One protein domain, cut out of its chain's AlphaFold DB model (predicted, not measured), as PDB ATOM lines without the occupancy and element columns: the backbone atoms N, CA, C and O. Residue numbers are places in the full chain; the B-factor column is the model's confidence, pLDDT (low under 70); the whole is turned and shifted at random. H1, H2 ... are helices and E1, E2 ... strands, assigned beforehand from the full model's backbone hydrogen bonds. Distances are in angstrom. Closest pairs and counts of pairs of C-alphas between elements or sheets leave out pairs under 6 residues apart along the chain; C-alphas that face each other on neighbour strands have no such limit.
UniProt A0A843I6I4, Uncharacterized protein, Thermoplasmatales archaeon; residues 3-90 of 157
ATOM      1  N   TRP A   3      23.613 117.076   2.306       76.31
ATOM      2  CA  TRP A   3      22.602 116.039   2.131       76.31
ATOM      3  C   TRP A   3      21.407 116.477   1.266       76.31
ATOM      4  O   TRP A   3      21.224 115.982   0.156       76.31
ATOM      5  N   ASN A   4      20.629 117.453   1.750       77.56
ATOM      6  CA  ASN A   4      19.429 117.915   1.057       77.56
ATOM      7  C   ASN A   4      19.746 118.382  -0.363       77.56
ATOM      8  O   ASN A   4      19.027 118.036  -1.285       77.56
ATOM      9  N   GLN A   5      20.833 119.130  -0.551       81.12
ATOM     10  CA  GLN A   5      21.140 119.735  -1.843       81.12
ATOM     11  C   GLN A   5      21.630 118.722  -2.885       81.12
ATOM     12  O   GLN A   5      21.200 118.770  -4.036       81.12
ATOM     13  N   TYR A   6      22.557 117.842  -2.508       80.81
ATOM     14  CA  TYR A   6      23.250 116.980  -3.467       80.81
ATOM     15  C   TYR A   6      22.638 115.588  -3.580       80.81
ATOM     16  O   TYR A   6      22.781 114.967  -4.629       80.81
ATOM     17  N   PHE A   7      21.965 115.109  -2.532       82.62
ATOM     18  CA  PHE A   7      21.414 113.759  -2.494       82.62
ATOM     19  C   PHE A   7      19.899 113.728  -2.698       82.62
ATOM     20  O   PHE A   7      19.415 112.993  -3.553       82.62
ATOM     21  N   LEU A   8      19.161 114.558  -1.953       85.50
ATOM     22  CA  LEU A   8      17.705 114.677  -2.101       85.50
ATOM     23  C   LEU A   8      17.283 115.755  -3.109       85.50
ATOM     24  O   LEU A   8      16.099 115.961  -3.323       85.50
ATOM     25  N   HIS A   9      18.227 116.493  -3.700       87.81
ATOM     26  CA  HIS A   9      17.953 117.583  -4.649       87.81
ATOM     27  C   HIS A   9      16.941 118.637  -4.150       87.81
ATOM     28  O   HIS A   9      16.237 119.269  -4.933       87.81
ATOM     29  N   ASN A  10      16.925 118.875  -2.837       84.12
ATOM     30  CA  ASN A  10      15.983 119.711  -2.091       84.12
ATOM     31  C   ASN A  10      14.516 119.243  -2.147       84.12
ATOM     32  O   ASN A  10      13.626 120.025  -1.821       84.12
ATOM     33  N   ASP A  11      14.272 117.983  -2.499       85.19
ATOM     34  CA  ASP A  11      12.967 117.335  -2.443       85.19
ATOM     35  C   ASP A  11      12.899 116.398  -1.226       85.19
ATOM     36  O   ASP A  11      13.490 115.320  -1.189       85.19
ATOM     37  N   SER A  12      12.166 116.811  -0.190       81.12
ATOM     38  CA  SER A  12      11.991 116.012   1.031       81.12
ATOM     39  C   SER A  12      11.096 114.780   0.847       81.12
ATOM     40  O   SER A  12      10.988 113.976   1.776       81.12
ATOM     41  N   THR A  13      10.442 114.660  -0.313       84.62
ATOM     42  CA  THR A  13       9.603 113.527  -0.726       84.62
ATOM     43  C   THR A  13      10.309 112.599  -1.716       84.62
ATOM     44  O   THR A  13       9.724 111.614  -2.163       84.62
ATOM     45  N   ASP A  14      11.578 112.877  -2.037       87.50
ATOM     46  CA  ASP A  14      12.370 112.045  -2.933       87.50
ATOM     47  C   ASP A  14      12.495 110.621  -2.375       87.50
ATOM     48  O   ASP A  14      12.904 110.405  -1.229       87.50
ATOM     49  N   TRP A  15      12.173 109.631  -3.209       86.75
ATOM     50  CA  TRP A  15      12.178 108.211  -2.847       86.75
ATOM     51  C   TRP A  15      13.527 107.737  -2.287       86.75
ATOM     52  O   TRP A  15      13.571 106.788  -1.502       86.75
ATOM     53  N   ARG A  16      14.639 108.400  -2.646       87.44
ATOM     54  CA  ARG A  16      15.979 108.074  -2.135       87.44
ATOM     55  C   ARG A  16      16.060 108.190  -0.618       87.44
ATOM     56  O   ARG A  16      16.839 107.465  -0.004       87.44
ATOM     57  N   ARG A  17      15.256 109.067  -0.014       85.25
ATOM     58  CA  ARG A  17      15.228 109.280   1.435       85.25
ATOM     59  C   ARG A  17      14.843 108.015   2.210       85.25
ATOM     60  O   ARG A  17      15.412 107.785   3.269       85.25
ATOM     61  N   GLY A  18      13.942 107.197   1.662       84.38
ATOM     62  CA  GLY A  18      13.508 105.936   2.276       84.38
ATOM     63  C   GLY A  18      14.294 104.699   1.838       84.38
ATOM     64  O   GLY A  18      14.051 103.613   2.349       84.38
ATOM     65  N   VAL A  19      15.216 104.833   0.879       87.25
ATOM     66  CA  VAL A  19      16.001 103.701   0.348       87.25
ATOM     67  C   VAL A  19      17.446 103.727   0.832       87.25
ATOM     68  O   VAL A  19      18.041 102.676   1.073       87.25
ATOM     69  N   PHE A  20      18.047 104.908   0.953       88.19
ATOM     70  CA  PHE A  20      19.467 105.023   1.255       88.19
ATOM     71  C   PHE A  20      19.706 105.336   2.728       88.19
ATOM     72  O   PHE A  20      19.363 106.410   3.215       88.19
ATOM     73  N   HIS A  21      20.390 104.410   3.396       88.12
ATOM     74  CA  HIS A  21      20.817 104.545   4.783       88.12
ATOM     75  C   HIS A  21      22.326 104.766   4.863       88.12
ATOM     76  O   HIS A  21      23.098 104.164   4.114       88.12
ATOM     77  N   TYR A  22      22.752 105.631   5.778       87.12
ATOM     78  CA  TYR A  22      24.132 106.107   5.818       87.12
ATOM     79  C   TYR A  22      24.919 105.409   6.910       87.12
ATOM     80  O   TYR A  22      24.565 105.476   8.080       87.12
ATOM     81  N   LEU A  23      26.024 104.779   6.521       91.12
ATOM     82  CA  LEU A  23      26.974 104.172   7.439       91.12
ATOM     83  C   LEU A  23      28.232 105.032   7.537       91.12
ATOM     84  O   LEU A  23      28.840 105.372   6.521       91.12
ATOM     85  N   ILE A  24      28.670 105.313   8.762       91.69
ATOM     86  CA  ILE A  24      29.949 105.973   9.032       91.69
ATOM     87  C   ILE A  24      30.842 105.042   9.850       91.69
ATOM     88  O   ILE A  24      30.475 104.606  10.940       91.69
ATOM     89  N   PHE A  25      32.051 104.778   9.355       94.19
ATOM     90  CA  PHE A  25      33.101 104.158  10.159       94.19
ATOM     91  C   PHE A  25      33.859 105.232  10.930       94.19
ATOM     92  O   PHE A  25      34.400 106.174  10.349       94.19
ATOM     93  N   VAL A  26      33.913 105.078  12.245       94.00
ATOM     94  CA  VAL A  26      34.619 105.981  13.152       94.00
ATOM     95  C   VAL A  26      35.762 105.201  13.785       94.00
ATOM     96  O   VAL A  26      35.581 104.040  14.145       94.00
ATOM     97  N   HIS A  27      36.938 105.819  13.940       95.31
ATOM     98  CA  HIS A  27      38.077 105.161  14.591       95.31
ATOM     99  C   HIS A  27      37.661 104.562  15.941       95.31
ATOM    100  O   HIS A  27      37.750 103.351  16.140       95.31
ATOM    101  N   ASP A  28      37.120 105.397  16.831       94.38
ATOM    102  CA  ASP A  28      36.536 104.956  18.088       94.38
ATOM    103  C   ASP A  28      35.367 105.858  18.505       94.38
ATOM    104  O   ASP A  28      35.441 107.075  18.360       94.38
ATOM    105  N   GLN A  29      34.297 105.265  19.034       91.62
ATOM    106  CA  GLN A  29      33.132 105.988  19.560       91.62
ATOM    107  C   GLN A  29      32.455 105.212  20.697       91.62
ATOM    108  O   GLN A  29      32.777 104.045  20.941       91.62
ATOM    109  N   THR A  30      31.548 105.856  21.430       88.12
ATOM    110  CA  THR A  30      30.674 105.197  22.412       88.12
ATOM    111  C   THR A  30      29.255 105.737  22.252       88.12
ATOM    112  O   THR A  30      29.091 106.951  22.366       88.12
ATOM    113  N   PRO A  31      28.236 104.878  22.065       87.69
ATOM    114  CA  PRO A  31      28.299 103.414  21.897       87.69
ATOM    115  C   PRO A  31      29.056 102.965  20.627       87.69
ATOM    116  O   PRO A  31      29.390 103.775  19.772       87.69
ATOM    117  N   LYS A  32      29.448 101.680  20.560       90.38
ATOM    118  CA  LYS A  32      30.349 101.156  19.503       90.38
ATOM    119  C   LYS A  32      29.648 100.910  18.159       90.38
ATOM    120  O   LYS A  32      30.324 100.867  17.135       90.38
ATOM    121  N   GLY A  33      28.335 100.741  18.196       89.38
ATOM    122  CA  GLY A  33      27.407 100.697  17.074       89.38
ATOM    123  C   GLY A  33      26.155 101.459  17.507       89.38
ATOM    124  O   GLY A  33      25.812 101.390  18.696       89.38
ATOM    125  N   PHE A  34      25.608 102.308  16.634       88.62
ATOM    126  CA  PHE A  34      24.436 103.109  16.986       88.62
ATOM    127  C   PHE A  34      23.730 103.747  15.793       88.62
ATOM    128  O   PHE A  34      24.398 104.320  14.928       88.62
ATOM    129  N   ALA A  35      22.395 103.759  15.835       88.94
ATOM    130  CA  ALA A  35      21.533 104.485  14.906       88.94
ATOM    131  C   ALA A  35      21.335 105.962  15.308       88.94
ATOM    132  O   ALA A  35      21.250 106.312  16.489       88.94
ATOM    133  N   PHE A  36      21.259 106.846  14.317       86.88
ATOM    134  CA  PHE A  36      21.049 108.282  14.482       86.88
ATOM    135  C   PHE A  36      20.293 108.882  13.290       86.88
ATOM    136  O   PHE A  36      20.135 108.261  12.235       86.88
ATOM    137  N   SER A  37      19.822 110.115  13.458       85.12
ATOM    138  CA  SER A  37      19.153 110.862  12.395       85.12
ATOM    139  C   SER A  37      20.150 111.604  11.493       85.12
ATOM    140  O   SER A  37      20.915 112.452  11.961       85.12
ATOM    141  N   GLY A  38      20.150 111.299  10.196       77.62
ATOM    142  CA  GLY A  38      21.089 111.848   9.211       77.62
ATOM    143  C   GLY A  38      20.591 113.082   8.449       77.62
ATOM    144  O   GLY A  38      21.406 113.866   7.965       77.62
ATOM    145  N   ASP A  39      19.278 113.275   8.348       75.94
ATOM    146  CA  ASP A  39      18.634 114.287   7.492       75.94
ATOM    147  C   ASP A  39      17.700 115.255   8.238       75.94
ATOM    148  O   ASP A  39      17.263 116.263   7.680       75.94
ATOM    149  N   VAL A  40      17.435 114.979   9.511       75.19
ATOM    150  CA  VAL A  40      16.649 115.807  10.435       75.19
ATOM    151  C   VAL A  40      17.531 116.271  11.606       75.19
ATOM    152  O   VAL A  40      18.666 115.793  11.726       75.19
ATOM    153  N   PRO A  41      17.092 117.237  12.450       79.12
ATOM    154  CA  PRO A  41      17.894 117.708  13.577       79.12
ATOM    155  C   PRO A  41      18.468 116.535  14.382       79.12
ATOM    156  O   PRO A  41      17.694 115.662  14.768       79.12
ATOM    157  N   PRO A  42      19.795 116.497  14.619       70.44
ATOM    158  CA  PRO A  42      20.452 115.329  15.179       70.44
ATOM    159  C   PRO A  42      19.826 114.907  16.500       70.44
ATOM    160  O   PRO A  42      19.879 115.642  17.488       70.44
ATOM    161  N   TYR A  43      19.294 113.698  16.534       77.81
ATOM    162  CA  TYR A  43      18.957 113.024  17.768       77.81
ATOM    163  C   TYR A  43      19.449 111.584  17.717       77.81
ATOM    164  O   TYR A  43      19.780 111.009  16.677       77.81
ATOM    165  N   TRP A  44      19.601 111.051  18.916       71.62
ATOM    166  CA  TRP A  44      20.228 109.773  19.176       71.62
ATOM    167  C   TRP A  44      19.151 108.805  19.645       71.62
ATOM    168  O   TRP A  44      18.291 109.183  20.443       71.62
ATOM    169  N   GLY A  45      19.221 107.556  19.198       73.38
ATOM    170  CA  GLY A  45      18.400 106.477  19.726       73.38
ATOM    171  C   GLY A  45      17.648 105.724  18.653       73.38
ATOM    172  O   GLY A  45      17.887 105.882  17.465       73.38
ATOM    173  N   TYR A  46      16.718 104.906  19.119       76.06
ATOM    174  CA  TYR A  46      15.888 104.037  18.302       76.06
ATOM    175  C   TYR A  46      14.521 104.678  18.079       76.06
ATOM    176  O   TYR A  46      13.516 104.012  18.285       76.06
ATOM    177  N   ASN A  47      14.456 105.975  17.757       84.62
ATOM    178  CA  ASN A  47      13.193 106.699  17.550       84.62
ATOM    179  C   ASN A  47      12.952 106.955  16.055       84.62
ATOM    180  O   ASN A  47      13.932 107.195  15.346       84.62
ATOM    181  N   PRO A  48      11.686 106.991  15.599       87.25
ATOM    182  CA  PRO A  48      11.353 107.312  14.212       87.25
ATOM    183  C   PRO A  48      11.995 108.627  13.742       87.25
ATOM    184  O   PRO A  48      11.971 109.612  14.484       87.25
ATOM    185  N   GLY A  49      12.579 108.607  12.543       85.75
ATOM    186  CA  GLY A  49      13.453 109.625  11.946       85.75
ATOM    187  C   GLY A  49      14.924 109.174  11.789       85.75
ATOM    188  O   GLY A  49      15.774 109.949  11.347       85.75
ATOM    189  N   THR A  50      15.261 107.939  12.191       87.75
ATOM    190  CA  THR A  50      16.621 107.380  12.088       87.75
ATOM    191  C   THR A  50      16.844 106.736  10.730       87.75
ATOM    192  O   THR A  50      16.108 105.838  10.331       87.75
ATOM    193  N   ASN A  51      17.898 107.152  10.038       87.88
ATOM    194  CA  ASN A  51      18.270 106.649   8.713       87.88
ATOM    195  C   ASN A  51      19.783 106.496   8.533       87.88
ATOM    196  O   ASN A  51      20.269 106.244   7.430       87.88
ATOM    197  N   ALA A  52      20.550 106.622   9.609       89.88
ATOM    198  CA  ALA A  52      21.992 106.507   9.580       89.88
ATOM    199  C   ALA A  52      22.493 105.754  10.811       89.88
ATOM    200  O   ALA A  52      21.826 105.714  11.839       89.88
ATOM    201  N   PHE A  53      23.665 105.141  10.710       92.69
ATOM    202  CA  PHE A  53      24.314 104.468  11.825       92.69
ATOM    203  C   PHE A  53      25.833 104.569  11.738       92.69
ATOM    204  O   PHE A  53      26.428 104.757  10.674       92.69
ATOM    205  N   GLY A  54      26.482 104.490  12.894       93.38
ATOM    206  CA  GLY A  54      27.933 104.537  13.010       93.38
ATOM    207  C   GLY A  54      28.492 103.220  13.525       93.38
ATOM    208  O   GLY A  54      27.909 102.619  14.421       93.38
ATOM    209  N   LEU A  55      29.669 102.818  13.045       95.44
ATOM    210  CA  LEU A  55      30.417 101.664  13.550       95.44
ATOM    211  C   LEU A  55      31.825 102.071  13.996       95.44
ATOM    212  O   LEU A  55      32.545 102.761  13.278       95.44
ATOM    213  N   ALA A  56      32.231 101.627  15.186       96.50
ATOM    214  CA  ALA A  56      33.582 101.830  15.699       96.50
ATOM    215  C   ALA A  56      34.561 100.784  15.137       96.50
ATOM    216  O   ALA A  56      34.366  99.580  15.333       96.50
ATOM    217  N   ASN A  57      35.669 101.226  14.541       95.62
ATOM    218  CA  ASN A  57      36.718 100.332  14.034       95.62
ATOM    219  C   ASN A  57      37.360  99.507  15.156       95.62
ATOM    220  O   ASN A  57      37.551  98.303  14.993       95.62
ATOM    221  N   THR A  58      37.568 100.094  16.338       96.38
ATOM    222  CA  THR A  58      38.063  99.360  17.519       96.38
ATOM    223  C   THR A  58      37.186  98.159  17.896       96.38
ATOM    224  O   THR A  58      37.683  97.148  18.403       96.38
ATOM    225  N   MET A  59      35.868  98.230  17.665       94.88
ATOM    226  CA  MET A  59      34.967  97.099  17.888       94.88
ATOM    227  C   MET A  59      35.196  96.009  16.845       94.88
ATOM    228  O   MET A  59      35.278  94.840  17.221       94.88
ATOM    229  N   ILE A  60      35.315  96.382  15.572       94.94
ATOM    230  CA  ILE A  60      35.559  95.454  14.462       94.94
ATOM    231  C   ILE A  60      36.872  94.701  14.696       94.94
ATOM    232  O   ILE A  60      36.872  93.472  14.745       94.94
ATOM    233  N   GLU A  61      37.962  95.420  14.971       95.12
ATOM    234  CA  GLU A  61      39.282  94.850  15.272       95.12
ATOM    235  C   GLU A  61      39.225  93.860  16.440       95.12
ATOM    236  O   GLU A  61      39.691  92.720  16.348       95.12
ATOM    237  N   LYS A  62      38.567  94.252  17.537       94.69
ATOM    238  CA  LYS A  62      38.389  93.393  18.713       94.69
ATOM    239  C   LYS A  62      37.566  92.141  18.408       94.69
ATOM    240  O   LYS A  62      37.769  91.111  19.054       94.69
ATOM    241  N   ARG A  63      36.604  92.206  17.484       93.75
ATOM    242  CA  ARG A  63      35.803  91.044  17.073       93.75
ATOM    243  C   ARG A  63      36.594  90.106  16.178       93.75
ATOM    244  O   ARG A  63      36.560  88.912  16.454       93.75
ATOM    245  N   ILE A  64      37.360  90.634  15.225       94.38
ATOM    246  CA  ILE A  64      38.272  89.849  14.378       94.38
ATOM    247  C   ILE A  64      39.230  89.038  15.257       94.38
ATOM    248  O   ILE A  64      39.324  87.822  15.116       94.38
ATOM    249  N   GLN A  65      39.852  89.678  16.253       94.00
ATOM    250  CA  GLN A  65      40.756  88.997  17.189       94.00
ATOM    251  C   GLN A  65      40.063  87.902  18.015       94.00
ATOM    252  O   GLN A  65      40.656  86.865  18.303       94.00
ATOM    253  N   LYS A  66      38.805  88.116  18.420       93.25
ATOM    254  CA  LYS A  66      38.040  87.153  19.231       93.25
ATOM    255  C   LYS A  66      37.407  86.024  18.420       93.25
ATOM    256  O   LYS A  66      36.996  85.029  19.014       93.25
ATOM    257  N   MET A  67      37.268  86.190  17.109       92.06
ATOM    258  CA  MET A  67      36.550  85.276  16.221       92.06
ATOM    259  C   MET A  67      37.412  84.928  15.000       92.06
ATOM    260  O   MET A  67      37.004  85.203  13.875       92.06
ATOM    261  N   PRO A  68      38.576  84.277  15.190       90.19
ATOM    262  CA  PRO A  68      39.550  84.051  14.115       90.19
ATOM    263  C   PRO A  68      39.040  83.143  12.985       90.19
ATOM    264  O   PRO A  68      39.634  83.099  11.916       90.19
ATOM    265  N   LEU A  69      37.942  82.413  13.209       93.44
ATOM    266  CA  LEU A  69      37.302  81.561  12.201       93.44
ATOM    267  C   LEU A  69      36.288  82.311  11.320       93.44
ATOM    268  O   LEU A  69      35.734  81.723  10.394       93.44
ATOM    269  N   LYS A  70      35.984  83.577  11.624       93.69
ATOM    270  CA  LYS A  70      35.073  84.420  10.844       93.69
ATOM    271  C   LYS A  70      35.887  85.400  10.009       93.69
ATOM    272  O   LYS A  70      36.857  85.972  10.494       93.69
ATOM    273  N   THR A  71      35.480  85.602   8.760       95.19
ATOM    274  CA  THR A  71      36.110  86.606   7.899       95.19
ATOM    275  C   THR A  71      35.777  88.014   8.390       95.19
ATOM    276  O   THR A  71      34.714  88.248   8.975       95.19
ATOM    277  N   THR A  72      36.676  88.962   8.126       94.31
ATOM    278  CA  THR A  72      36.445  90.390   8.386       94.31
ATOM    279  C   THR A  72      35.150  90.868   7.733       94.31
ATOM    280  O   THR A  72      34.327  91.489   8.403       94.31
ATOM    281  N   ASP A  73      34.921  90.491   6.475       96.06
ATOM    282  CA  ASP A  73      33.725  90.878   5.721       96.06
ATOM    283  C   ASP A  73      32.446  90.377   6.389       96.06
ATOM    284  O   ASP A  73      31.479  91.123   6.505       96.06
ATOM    285  N   TYR A  74      32.447  89.143   6.905       96.31
ATOM    286  CA  TYR A  74      31.294  88.600   7.618       96.31
ATOM    287  C   TYR A  74      31.015  89.379   8.909       96.31
ATOM    288  O   TYR A  74      29.858  89.645   9.229       96.31
ATOM    289  N   ILE A  75      32.056  89.758   9.659       95.69
ATOM    290  CA  ILE A  75      31.914  90.553  10.889       95.69
ATOM    291  C   ILE A  75      31.352  91.940  10.570       95.69
ATOM    292  O   ILE A  75      30.453  92.401  11.272       95.69
ATOM    293  N   ILE A  76      31.856  92.590   9.520       95.81
ATOM    294  CA  ILE A  76      31.378  93.905   9.083       95.81
ATOM    295  C   ILE A  76      29.931  93.803   8.599       95.81
ATOM    296  O   ILE A  76      29.088  94.540   9.097       95.81
ATOM    297  N   ALA A  77      29.616  92.855   7.713       96.50
ATOM    298  CA  ALA A  77      28.254  92.627   7.232       96.50
ATOM    299  C   ALA A  77      27.287  92.365   8.393       96.50
ATOM    300  O   ALA A  77      26.203  92.934   8.436       96.50
ATOM    301  N   SER A  78      27.717  91.570   9.375       96.69
ATOM    302  CA  SER A  78      26.918  91.279  10.563       96.69
ATOM    303  C   SER A  78      26.568  92.537  11.357       96.69
ATOM    304  O   SER A  78      25.436  92.715  11.790       96.69
ATOM    305  N   LEU A  79      27.546  93.424  11.549       95.50
ATOM    306  CA  LEU A  79      27.340  94.692  12.243       95.50
ATOM    307  C   LEU A  79      26.440  95.633  11.441       95.50
ATOM    308  O   LEU A  79      25.551  96.242  12.014       95.50
ATOM    309  N   ILE A  80      26.645  95.722  10.127       95.94
ATOM    310  CA  ILE A  80      25.829  96.560   9.244       95.94
ATOM    311  C   ILE A  80      24.367  96.131   9.298       95.94
ATOM    312  O   ILE A  80      23.504  96.969   9.524       95.94
ATOM    313  N   VAL A  81      24.085  94.838   9.123       95.94
ATOM    314  CA  VAL A  81      22.706  94.333   9.140       95.94
ATOM    315  C   VAL A  81      22.091  94.498  10.535       95.94
ATOM    316  O   VAL A  81      20.939  94.890  10.638       95.94
ATOM    317  N   HIS A  82      22.858  94.299  11.610       96.00
ATOM    318  CA  HIS A  82      22.377  94.543  12.973       96.00
ATOM    319  C   HIS A  82      21.961  96.009  13.196       96.00
ATOM    320  O   HIS A  82      20.832  96.273  13.596       96.00
ATOM    321  N   GLU A  83      22.831  96.972  12.878       94.19
ATOM    322  CA  GLU A  83      22.504  98.397  13.041       94.19
ATOM    323  C   GLU A  83      21.411  98.863  12.068       94.19
ATOM    324  O   GLU A  83      20.613  99.743  12.384       94.19
ATOM    325  N   MET A  84      21.326  98.256  10.885       93.38
ATOM    326  CA  MET A  84      20.264  98.541   9.926       93.38
ATOM    327  C   MET A  84      18.887  98.099  10.441       93.38
ATOM    328  O   MET A  84      17.905  98.782  10.171       93.38
ATOM    329  N   GLY A  85      18.800  97.034  11.245       94.19
ATOM    330  CA  GLY A  85      17.545  96.628  11.892       94.19
ATOM    331  C   GLY A  85      16.976  97.718  12.803       94.19
ATOM    332  O   GLY A  85      15.764  97.926  12.851       94.19
ATOM    333  N   HIS A  86      17.849  98.492  13.453       93.12
ATOM    334  CA  HIS A  86      17.454  99.653  14.251       93.12
ATOM    335  C   HIS A  86      16.883 100.798  13.414       93.12
ATOM    336  O   HIS A  86      15.925 101.444  13.839       93.12
ATOM    337  N   ASN A  87      17.412 101.006  12.207       91.62
ATOM    338  CA  ASN A  87      16.838 101.943  11.241       91.62
ATOM    339  C   ASN A  87      15.470 101.502  10.710       91.62
ATOM    340  O   ASN A  87      14.790 102.324  10.111       91.62
ATOM    341  N   PHE A  88      15.074 100.246  10.923       92.94
ATOM    342  CA  PHE A  88      13.752  99.722  10.578       92.94
ATOM    343  C   PHE A  88      12.855  99.517  11.804       92.94
ATOM    344  O   PHE A  88      11.884  98.766  11.755       92.94
ATOM    345  N   GLY A  89      13.182 100.162  12.923       90.38
ATOM    346  CA  GLY A  89      12.305 100.210  14.087       90.38
ATOM    347  C   GLY A  89      12.402  99.033  15.048       90.38
ATOM    348  O   GLY A  89      11.676  99.029  16.040       90.38
ATOM    349  N   ILE A  90      13.325  98.087  14.848       92.50
ATOM    350  CA  ILE A  90      13.634  97.083  15.876       92.50
ATOM    351  C   ILE A  90      14.450  97.780  16.965       92.50
ATOM    352  O   ILE A  90      15.567  98.230  16.714       92.50
TER     353      ILE A  90
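This is residues 3 to 90 of the 157 residues of an uncharacterized protein of Thermoplasmatales archaeon (UniProt A0A843I6I4). A small three-stranded sheet has the long helix H4 packed slantwise across one face; H3 runs on beyond one end of the sheet and turns back into H4, while the first stretch, with the short H1 and H2, reaches away past the other end. The printed part has 88 residues, with four named helices and three named strands in the order H1 H2 E1 E2 E3 H3 H4. The sheet is mixed, in the order E1 E3 E2, and the class is mixed, helices and strands. It is only just compact, close to loose, with a radius of gyration of the C-alphas of 14.5 A, and elongated, spanning 46 by 24 by 21 A.

Find C-alpha 3 at (22.602, 116.039, 2.131), where H1, residues 3 to 6, begins. H2 is residues 16 to 19. E1, residues 22 to 26, runs 12.8 A; E2 is residues 33 to 36; E3, residues 52 to 56, runs 13.9 A. H3, residues 57 to 66, is 14.2 A long. H4, residues 72 to 87, runs 22.9 A to C-alpha 87 at (16.838, 101.943, 11.241).

Look first at inner strand E3: it is parallel to E1, N 53 and O 22 being 2.8 A apart, and forms an antiparallel hairpin with E2, N 36 and O 52 being 2.8 A apart. H4 is on the sheet at a height of 8.3 A, over E3 and only just over E2, with 3 C-alphas falling on it: two layers, a helix on one face of a sheet. The closest C-alphas of E3 and H4, Phe 53 and Glu 83, are 6.5 A apart. H3 only grazes the sheet with residues 57 to 59. Residues 72 to 76 of H4 touch H3, closest at the C-alphas of Ile 64 and Thr 72, 6.3 A, at a steep tilt of 54 degrees, opposite ways. H1 and H2 are apart and not on the sheet. Every O i to N i+4 pair is within hydrogen-bond range in H3, and 11 of 12 in H4; H1 and H2 are too short for one.

The farthest C-alphas, of Asn 10 and Leu 69, are 46.0 A apart. The printed part has no cut; the link from E2 to E3, residues 37 to 51, is long. Mean pLDDT of the printed part is 89.0, and no printed residue is under 70.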